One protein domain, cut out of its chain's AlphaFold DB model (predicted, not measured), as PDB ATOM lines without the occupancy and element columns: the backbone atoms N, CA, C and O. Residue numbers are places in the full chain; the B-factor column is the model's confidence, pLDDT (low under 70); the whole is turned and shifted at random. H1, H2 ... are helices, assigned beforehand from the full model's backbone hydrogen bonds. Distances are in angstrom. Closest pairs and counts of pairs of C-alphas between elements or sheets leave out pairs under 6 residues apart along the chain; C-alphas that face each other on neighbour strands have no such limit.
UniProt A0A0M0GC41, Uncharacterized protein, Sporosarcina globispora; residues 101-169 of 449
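Overview. This is residues 101 to 169 of the 449 residues of an uncharacterized protein of Sporosarcina globispora (UniProt A0A0M0GC41). Two helices, H2 and H1, make a hairpin of antiparallel arms, and the short helix H3 crosses beside it about perpendicular to both, close to each. The small helix H4 follows H3 at the end of the printed part, while residues 101 to 111, a stretch with no named helix in which residues 108 to 110 are a short helical run, lead into H1, and Arg 106 in this stretch lies at the other end of the longest axis from H4. The printed part has 69 residues with four named helices, in the order H1, H2, H3, H4, and no named strand; the class is all helix. It is compact, with a radius of gyration of the C-alphas of 11.3 A, and its C-alphas span 32 by 26 by 19 A along the three main axes.

Arrangement. H2, residues 135 to 150, touches H1, residues 112 to 126, and the two form a helical hairpin. Their closest C-alphas are those of Ile 144 and Ile 115, 6.3 A apart. The two run opposite ways at a shallow tilt of 33 degrees, only just short of steep. H3, residues 155 to 161, is close to H2 but not clearly touching it: the closest C-alphas, those of Ile 148 and Leu 155, are 7.0 A apart, and the lines stand about perpendicular, at 86 degrees. H3 is also close to H1 but not clearly touching it, with the C-alphas of Glu 116 and Leu 158 closest at 6.8 A, and it stands about perpendicular to H1, at 90 degrees. H4, residues 166 to 169, and H3 touch only at the corner by their link, and only just, with 3 pairs of C-alphas within 8 A; the closest are those of Ser 156 and Ile 166, 5.6 A apart. H4 is close to H1 but not clearly touching it, with the C-alphas of Ile 123 and Ile 169 closest at 7.6 A. H2 and H4 are apart. In H1, H2 and H3 every O i to N i+4 pair is within hydrogen-bond range; H4 is too short for such a pair, and its one O i to N i+3 pair is within range.

Along the chain. H2 is the longest helix, with 16 residues and 22.3 A from first to last C-alpha; it begins at C-alpha 135 (15.459, -47.062, 0.433). H1 has 15 residues and measures 20.7 A, beginning at C-alpha 112 (9.979, -23.336, 1.349). H3 has 7 residues over 9.9 A, and H4 has 4 residues over 5.4 A, ending at C-alpha 169 (4.344, -38.422, 13.327).

Size, cuts and confidence. The two C-alphas farthest apart are those of Arg 106 and Asp 168, at 32.6 A. The printed part has no cut. The link from H1 to H2 is short, those from H2 to H3 and from H3 to H4 are tight, and there is no long link. The mean pLDDT of the printed part is 93.5, and no printed residue is under 70.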
ATOM      1  N   VAL A 101      10.344 -26.569 -11.829       87.56
ATOM      2  CA  VAL A 101       9.130 -27.404 -11.930       87.56
ATOM      3  C   VAL A 101       9.235 -28.716 -11.144       87.56
ATOM      4  O   VAL A 101       8.242 -29.167 -10.578       87.56
ATOM      5  N   ASP A 102      10.423 -29.319 -11.077       93.25
ATOM      6  CA  ASP A 102      10.634 -30.641 -10.476       93.25
ATOM      7  C   ASP A 102      11.780 -30.660  -9.451       93.25
ATOM      8  O   ASP A 102      12.639 -29.773  -9.426       93.25
ATOM      9  N   SER A 103      11.800 -31.704  -8.619       92.44
ATOM     10  CA  SER A 103      12.753 -31.880  -7.516       92.44
ATOM     11  C   SER A 103      14.204 -32.120  -7.950       92.44
ATOM     12  O   SER A 103      15.120 -31.998  -7.127       92.44
ATOM     13  N   SER A 104      14.441 -32.407  -9.236       92.25
ATOM     14  CA  SER A 104      15.780 -32.527  -9.825       92.25
ATOM     15  C   SER A 104      16.358 -31.169 -10.244       92.25
ATOM     16  O   SER A 104      17.578 -31.014 -10.382       92.25
ATOM     17  N   ALA A 105      15.506 -30.155 -10.414       92.25
ATOM     18  CA  ALA A 105      15.921 -28.833 -10.838       92.25
ATOM     19  C   ALA A 105      16.717 -28.100  -9.744       92.25
ATOM     20  O   ALA A 105      16.375 -28.043  -8.560       92.25
ATOM     21  N   ARG A 106      17.820 -27.465 -10.155       88.62
ATOM     22  CA  ARG A 106      18.689 -26.720  -9.239       88.62
ATOM     23  C   ARG A 106      17.944 -25.530  -8.621       88.62
ATOM     24  O   ARG A 106      17.533 -24.630  -9.347       88.62
ATOM     25  N   GLY A 107      17.898 -25.485  -7.290       91.50
ATOM     26  CA  GLY A 107      17.206 -24.442  -6.524       91.50
ATOM     27  C   GLY A 107      15.816 -24.852  -6.041       91.50
ATOM     28  O   GLY A 107      15.233 -24.126  -5.247       91.50
ATOM     29  N   TYR A 108      15.314 -26.024  -6.450       96.25
ATOM     30  CA  TYR A 108      14.026 -26.552  -5.993       96.25
ATOM     31  C   TYR A 108      13.919 -26.598  -4.465       96.25
ATOM     32  O   TYR A 108      12.993 -26.035  -3.890       96.25
ATOM     33  N   TRP A 109      14.933 -27.172  -3.817       96.31
ATOM     34  CA  TRP A 109      15.050 -27.309  -2.361       96.31
ATOM     35  C   TRP A 109      15.434 -26.011  -1.632       96.31
ATOM     36  O   TRP A 109      15.730 -26.035  -0.442       96.31
ATOM     37  N   SER A 110      15.487 -24.882  -2.340       94.56
ATOM     38  CA  SER A 110      15.670 -23.552  -1.747       94.56
ATOM     39  C   SER A 110      14.345 -22.797  -1.592       94.56
ATOM     40  O   SER A 110      14.347 -21.697  -1.051       94.56
ATOM     41  N   ILE A 111      13.232 -23.373  -2.062       95.38
ATOM     42  CA  ILE A 111      11.878 -22.813  -1.980       95.38
ATOM     43  C   ILE A 111      11.132 -23.524  -0.838       95.38
ATOM     44  O   ILE A 111      11.004 -24.749  -0.862       95.38
ATOM     45  N   ILE A 112      10.635 -22.773   0.151       96.25
ATOM     46  CA  ILE A 112       9.979 -23.336   1.349       96.25
ATOM     47  C   ILE A 112       8.708 -24.100   0.968       96.25
ATOM     48  O   ILE A 112       8.482 -25.202   1.454       96.25
ATOM     49  N   GLU A 113       7.923 -23.569   0.035       95.94
ATOM     50  CA  GLU A 113       6.671 -24.162  -0.438       95.94
ATOM     51  C   GLU A 113       6.887 -25.544  -1.071       95.94
ATOM     52  O   GLU A 113       6.070 -26.449  -0.905       95.94
ATOM     53  N   ASN A 114       8.017 -25.733  -1.758       96.50
ATOM     54  CA  ASN A 114       8.389 -27.030  -2.315       96.50
ATOM     55  C   ASN A 114       8.764 -28.021  -1.210       96.50
ATOM     56  O   ASN A 114       8.348 -29.174  -1.256       96.50
ATOM     57  N   ILE A 115       9.502 -27.573  -0.189       97.69
ATOM     58  CA  ILE A 115       9.844 -28.405   0.973       97.69
ATOM     59  C   ILE A 115       8.570 -28.827   1.715       97.69
ATOM     60  O   ILE A 115       8.433 -29.996   2.061       97.69
ATOM     61  N   GLU A 116       7.626 -27.906   1.925       97.75
ATOM     62  CA  GLU A 116       6.325 -28.188   2.544       97.75
ATOM     63  C   GLU A 116       5.519 -29.210   1.738       97.75
ATOM     64  O   GLU A 116       4.953 -30.140   2.316       97.75
ATOM     65  N   LYS A 117       5.498 -29.073   0.407       97.06
ATOM     66  CA  LYS A 117       4.844 -30.029  -0.491       97.06
ATOM     67  C   LYS A 117       5.450 -31.429  -0.357       97.06
ATOM     68  O   LYS A 117       4.717 -32.379  -0.091       97.06
ATOM     69  N   GLU A 118       6.766 -31.548  -0.508       97.62
ATOM     70  CA  GLU A 118       7.481 -32.831  -0.437       97.62
ATOM     71  C   GLU A 118       7.353 -33.465   0.956       97.62
ATOM     72  O   GLU A 118       7.103 -34.663   1.082       97.62
ATOM     73  N   LEU A 119       7.436 -32.663   2.023       97.56
ATOM     74  CA  LEU A 119       7.219 -33.120   3.395       97.56
ATOM     75  C   LEU A 119       5.790 -33.641   3.599       97.56
ATOM     76  O   LEU A 119       5.608 -34.697   4.204       97.56
ATOM     77  N   LYS A 120       4.776 -32.947   3.071       97.50
ATOM     78  CA  LYS A 120       3.376 -33.384   3.144       97.50
ATOM     79  C   LYS A 120       3.157 -34.705   2.413       97.50
ATOM     80  O   LYS A 120       2.506 -35.598   2.956       97.50
ATOM     81  N   GLU A 121       3.683 -34.838   1.198       96.25
ATOM     82  CA  GLU A 121       3.601 -36.081   0.423       96.25
ATOM     83  C   GLU A 121       4.320 -37.228   1.145       96.25
ATOM     84  O   GLU A 121       3.764 -38.322   1.267       96.25
ATOM     85  N   TYR A 122       5.489 -36.953   1.729       95.88
ATOM     86  CA  TYR A 122       6.244 -37.917   2.524       95.88
ATOM     87  C   TYR A 122       5.474 -38.404   3.758       95.88
ATOM     88  O   TYR A 122       5.380 -39.613   3.979       95.88
ATOM     89  N   ILE A 123       4.899 -37.488   4.547       95.19
ATOM     90  CA  ILE A 123       4.106 -37.824   5.741       95.19
ATOM     91  C   ILE A 123       2.845 -38.587   5.338       95.19
ATOM     92  O   ILE A 123       2.508 -39.579   5.973       95.19
ATOM     93  N   LYS A 124       2.166 -38.177   4.261       93.62
ATOM     94  CA  LYS A 124       0.981 -38.881   3.753       93.62
ATOM     95  C   LYS A 124       1.298 -40.328   3.364       93.62
ATOM     96  O   LYS A 124       0.468 -41.202   3.587       93.62
ATOM     97  N   PHE A 125       2.467 -40.570   2.774       91.25
ATOM     98  CA  PHE A 125       2.880 -41.904   2.351       91.25
ATOM     99  C   PHE A 125       3.357 -42.775   3.521       91.25
ATOM    100  O   PHE A 125       2.946 -43.924   3.639       91.25
ATOM    101  N   ASN A 126       4.221 -42.241   4.389       87.81
ATOM    102  CA  ASN A 126       4.877 -43.027   5.440       87.81
ATOM    103  C   ASN A 126       4.110 -43.020   6.774       87.81
ATOM    104  O   ASN A 126       4.352 -43.874   7.620       87.81
ATOM    105  N   GLY A 127       3.227 -42.045   7.000       88.12
ATOM    106  CA  GLY A 127       2.576 -41.795   8.290       88.12
ATOM    107  C   GLY A 127       3.492 -41.162   9.343       88.12
ATOM    108  O   GLY A 127       3.055 -40.912  10.461       88.12
ATOM    109  N   PHE A 128       4.762 -40.902   9.011       91.75
ATOM    110  CA  PHE A 128       5.749 -40.355   9.935       91.75
ATOM    111  C   PHE A 128       6.819 -39.492   9.243       91.75
ATOM    112  O   PHE A 128       6.984 -39.504   8.024       91.75
ATOM    113  N   THR A 129       7.597 -38.778  10.050       92.50
ATOM    114  CA  THR A 129       8.853 -38.100   9.725       92.50
ATOM    115  C   THR A 129      10.041 -38.964  10.152       92.50
ATOM    116  O   THR A 129       9.973 -39.725  11.125       92.50
ATOM    117  N   GLY A 130      11.158 -38.847   9.435       91.81
ATOM    118  CA  GLY A 130      12.347 -39.668   9.663       91.81
ATOM    119  C   GLY A 130      12.515 -40.795   8.646       91.81
ATOM    120  O   GLY A 130      11.667 -41.020   7.786       91.81
ATOM    121  N   LYS A 131      13.632 -41.520   8.766       89.56
ATOM    122  CA  LYS A 131      14.003 -42.612   7.856       89.56
ATOM    123  C   LYS A 131      13.024 -43.784   7.916       89.56
ATOM    124  O   LYS A 131      12.828 -44.359   8.989       89.56
ATOM    125  N   SER A 132      12.444 -44.170   6.784       84.44
ATOM    126  CA  SER A 132      11.608 -45.367   6.665       84.44
ATOM    127  C   SER A 132      12.464 -46.619   6.419       84.44
ATOM    128  O   SER A 132      13.697 -46.555   6.400       84.44
ATOM    129  N   ASP A 133      11.822 -47.775   6.274       78.69
ATOM    130  CA  ASP A 133      12.521 -49.019   5.928       78.69
ATOM    131  C   ASP A 133      12.710 -49.147   4.397       78.69
ATOM    132  O   ASP A 133      13.473 -49.987   3.918       78.69
ATOM    133  N   ASP A 134      12.084 -48.249   3.627       85.62
ATOM    134  CA  ASP A 134      12.184 -48.152   2.174       85.62
ATOM    135  C   ASP A 134      13.374 -47.259   1.758       85.62
ATOM    136  O   ASP A 134      13.559 -46.133   2.229       85.62
ATOM    137  N   LYS A 135      14.234 -47.765   0.862       90.19
ATOM    138  CA  LYS A 135      15.459 -47.062   0.433       90.19
ATOM    139  C   LYS A 135      15.188 -45.814  -0.405       90.19
ATOM    140  O   LYS A 135      15.995 -44.888  -0.362       90.19
ATOM    141  N   GLU A 136      14.127 -45.806  -1.198       90.62
ATOM    142  CA  GLU A 136      13.755 -44.673  -2.040       90.62
ATOM    143  C   GLU A 136      13.170 -43.551  -1.185       90.62
ATOM    144  O   GLU A 136      13.635 -42.413  -1.259       90.62
ATOM    145  N   GLN A 137      12.278 -43.895  -0.258       91.56
ATOM    146  CA  GLN A 137      11.752 -42.948   0.727       91.56
ATOM    147  C   GLN A 137      12.869 -42.339   1.582       91.56
ATOM    148  O   GLN A 137      12.884 -41.136   1.828       91.56
ATOM    149  N   ASN A 138      13.878 -43.125   1.958       91.19
ATOM    150  CA  ASN A 138      15.037 -42.593   2.674       91.19
ATOM    151  C   ASN A 138      15.811 -41.525   1.889       91.19
ATOM    152  O   ASN A 138      16.290 -40.573   2.503       91.19
ATOM    153  N   LYS A 139      15.905 -41.634   0.557       94.69
ATOM    154  CA  LYS A 139      16.512 -40.577  -0.272       94.69
ATOM    155  C   LYS A 139      15.671 -39.303  -0.238       94.69
ATOM    156  O   LYS A 139      16.237 -38.224  -0.087       94.69
ATOM    157  N   ASN A 140      14.346 -39.429  -0.322       94.50
ATOM    158  CA  ASN A 140      13.436 -38.284  -0.236       94.50
ATOM    159  C   ASN A 140      13.545 -37.597   1.131       94.50
ATOM    160  O   ASN A 140      13.731 -36.382   1.197       94.50
ATOM    161  N   TRP A 141      13.535 -38.370   2.221       96.31
ATOM    162  CA  TRP A 141      13.725 -37.835   3.568       96.31
ATOM    163  C   TRP A 141      15.083 -37.154   3.744       96.31
ATOM    164  O   TRP A 141      15.152 -36.084   4.343       96.31
ATOM    165  N   ASP A 142      16.164 -37.741   3.221       96.00
ATOM    166  CA  ASP A 142      17.499 -37.149   3.309       96.00
ATOM    167  C   ASP A 142      17.551 -35.784   2.593       96.00
ATOM    168  O   ASP A 142      18.147 -34.845   3.122       96.00
ATOM    169  N   MET A 143      16.859 -35.629   1.455       97.25
ATOM    170  CA  MET A 143      16.737 -34.342   0.756       97.25
ATOM    171  C   MET A 143      15.897 -33.322   1.537       97.25
ATOM    172  O   MET A 143      16.337 -32.183   1.704       97.25
ATOM    173  N   ILE A 144      14.740 -33.730   2.073       97.44
ATOM    174  CA  ILE A 144      13.875 -32.878   2.909       97.44
ATOM    175  C   ILE A 144      14.637 -32.411   4.157       97.44
ATOM    176  O   ILE A 144      14.710 -31.217   4.445       97.44
ATOM    177  N   SER A 145      15.256 -33.345   4.882       96.69
ATOM    178  CA  SER A 145      16.005 -33.067   6.109       96.69
ATOM    179  C   SER A 145      17.212 -32.167   5.846       96.69
ATOM    180  O   SER A 145      17.463 -31.237   6.619       96.69
ATOM    181  N   TRP A 146      17.933 -32.396   4.743       96.88
ATOM    182  CA  TRP A 146      19.017 -31.520   4.316       96.88
ATOM    183  C   TRP A 146      18.517 -30.101   4.030       96.88
ATOM    184  O   TRP A 146      19.127 -29.149   4.514       96.88
ATOM    185  N   ALA A 147      17.402 -29.949   3.308       97.44
ATOM    186  CA  ALA A 147      16.840 -28.644   2.963       97.44
ATOM    187  C   ALA A 147      16.387 -27.863   4.209       97.44
ATOM    188  O   ALA A 147      16.764 -26.702   4.373       97.44
ATOM    189  N   ILE A 148      15.674 -28.525   5.129       97.19
ATOM    190  CA  ILE A 148      15.250 -27.959   6.421       97.19
ATOM    191  C   ILE A 148      16.462 -27.461   7.209       97.19
ATOM    192  O   ILE A 148      16.492 -26.309   7.639       97.19
ATOM    193  N   LYS A 149      17.504 -28.294   7.340       96.69
ATOM    194  CA  LYS A 149      18.731 -27.921   8.053       96.69
ATOM    195  C   LYS A 149      19.475 -26.775   7.366       96.69
ATOM    196  O   LYS A 149      19.948 -25.869   8.039       96.69
ATOM    197  N   ASN A 150      19.603 -26.813   6.041       95.75
ATOM    198  CA  ASN A 150      20.352 -25.817   5.275       95.75
ATOM    199  C   ASN A 150      19.687 -24.432   5.299       95.75
ATOM    200  O   ASN A 150      20.381 -23.421   5.217       95.75
ATOM    201  N   LEU A 151      18.359 -24.383   5.413       96.00
ATOM    202  CA  LEU A 151      17.583 -23.147   5.519       96.00
ATOM    203  C   LEU A 151      17.269 -22.748   6.973       96.00
ATOM    204  O   LEU A 151      16.543 -21.781   7.180       96.00
ATOM    205  N   ASN A 152      17.814 -23.461   7.971       96.62
ATOM    206  CA  ASN A 152      17.529 -23.269   9.400       96.62
ATOM    207  C   ASN A 152      16.021 -23.249   9.724       96.62
ATOM    208  O   ASN A 152      15.563 -22.450  10.539       96.62
ATOM    209  N   LEU A 153      15.246 -24.113   9.067       96.62
ATOM    210  CA  LEU A 153      13.813 -24.244   9.313       96.62
ATOM    211  C   LEU A 153      13.559 -25.138  10.532       96.62
ATOM    212  O   LEU A 153      14.268 -26.121  10.758       96.62
ATOM    213  N   ASP A 154      12.506 -24.827  11.283       95.88
ATOM    214  CA  ASP A 154      12.029 -25.670  12.375       95.88
ATOM    215  C   ASP A 154      11.053 -26.730  11.835       95.88
ATOM    216  O   ASP A 154       9.988 -26.413  11.300       95.88
ATOM    217  N   LEU A 155      11.426 -28.010  11.958       95.38
ATOM    218  CA  LEU A 155      10.600 -29.123  11.478       95.38
ATOM    219  C   LEU A 155       9.228 -29.156  12.169       95.38
ATOM    220  O   LEU A 155       8.240 -29.458  11.505       95.38
ATOM    221  N   SER A 156       9.150 -28.840  13.466       94.56
ATOM    222  CA  SER A 156       7.882 -28.834  14.202       94.56
ATOM    223  C   SER A 156       6.946 -27.763  13.655       94.56
ATOM    224  O   SER A 156       5.768 -28.036  13.457       94.56
ATOM    225  N   GLN A 157       7.455 -26.565  13.361       97.00
ATOM    226  CA  GLN A 157       6.645 -25.492  12.781       97.00
ATOM    227  C   GLN A 157       6.111 -25.860  11.393       97.00
ATOM    228  O   GLN A 157       4.932 -25.635  11.117       97.00
ATOM    229  N   LEU A 158       6.946 -26.460  10.536       97.38
ATOM    230  CA  LEU A 158       6.522 -26.924   9.210       97.38
ATOM    231  C   LEU A 158       5.430 -27.994   9.313       97.38
ATOM    232  O   LEU A 158       4.410 -27.911   8.638       97.38
ATOM    233  N   VAL A 159       5.630 -28.982  10.185       96.50
ATOM    234  CA  VAL A 159       4.681 -30.076  10.414       96.50
ATOM    235  C   VAL A 159       3.344 -29.557  10.957       96.50
ATOM    236  O   VAL A 159       2.294 -29.906  10.415       96.50
ATOM    237  N   ASN A 160       3.383 -28.643  11.929       95.00
ATOM    238  CA  ASN A 160       2.188 -28.016  12.492       95.00
ATOM    239  C   ASN A 160       1.435 -27.188  11.439       95.00
ATOM    240  O   ASN A 160       0.211 -27.274  11.341       95.00
ATOM    241  N   LYS A 161       2.149 -26.443  10.582       97.25
ATOM    242  CA  LYS A 161       1.549 -25.699   9.458       97.25
ATOM    243  C   LYS A 161       0.841 -26.620   8.458       97.25
ATOM    244  O   LYS A 161      -0.142 -26.217   7.838       97.25
ATOM    245  N   LEU A 162       1.317 -27.855   8.306       97.19
ATOM    246  CA  LEU A 162       0.698 -28.875   7.457       97.19
ATOM    247  C   LEU A 162      -0.509 -29.575   8.111       97.19
ATOM    248  O   LEU A 162      -1.156 -30.382   7.441       97.19
ATOM    249  N   GLY A 163      -0.837 -29.249   9.367       96.25
ATOM    250  CA  GLY A 163      -1.976 -29.803  10.104       96.25
ATOM    251  C   GLY A 163      -1.678 -31.111  10.840       96.25
ATOM    252  O   GLY A 163      -2.608 -31.859  11.130       96.25
ATOM    253  N   TYR A 164      -0.407 -31.403  11.115       93.19
ATOM    254  CA  TYR A 164       0.013 -32.575  11.883       93.19
ATOM    255  C   TYR A 164       0.645 -32.145  13.209       93.19
ATOM    256  O   TYR A 164       1.296 -31.108  13.270       93.19
ATOM    257  N   GLU A 165       0.540 -32.980  14.238       90.62
ATOM    258  CA  GLU A 165       1.307 -32.826  15.475       90.62
ATOM    259  C   GLU A 165       2.638 -33.578  15.358       90.62
ATOM    260  O   GLU A 165       2.664 -34.781  15.078       90.62
ATOM    261  N   ILE A 166       3.768 -32.895  15.584       88.88
ATOM    262  CA  ILE A 166       5.108 -33.497  15.423       88.88
ATOM    263  C   ILE A 166       5.279 -34.766  16.260       88.88
ATOM    264  O   ILE A 166       5.883 -35.734  15.801       88.88
ATOM    265  N   ASN A 167       4.706 -34.785  17.465       81.25
ATOM    266  CA  ASN A 167       4.803 -35.916  18.373       81.25
ATOM    267  C   ASN A 167       4.105 -37.158  17.816       81.25
ATOM    268  O   ASN A 167       4.588 -38.261  18.062       81.25
ATOM    269  N   ASP A 168       3.038 -37.000  17.043       81.62
ATOM    270  CA  ASP A 168       2.267 -38.126  16.512       81.62
ATOM    271  C   ASP A 168       2.977 -38.777  15.330       81.62
ATOM    272  O   ASP A 168       2.907 -39.990  15.137       81.62
ATOM    273  N   ILE A 169       3.720 -37.975  14.566       87.00
ATOM    274  CA  ILE A 169       4.344 -38.422  13.327       87.00
ATOM    275  C   ILE A 169       5.850 -38.645  13.454       87.00
ATOM    276  O   ILE A 169       6.487 -38.987  12.474       87.00
TER     277      ILE A 169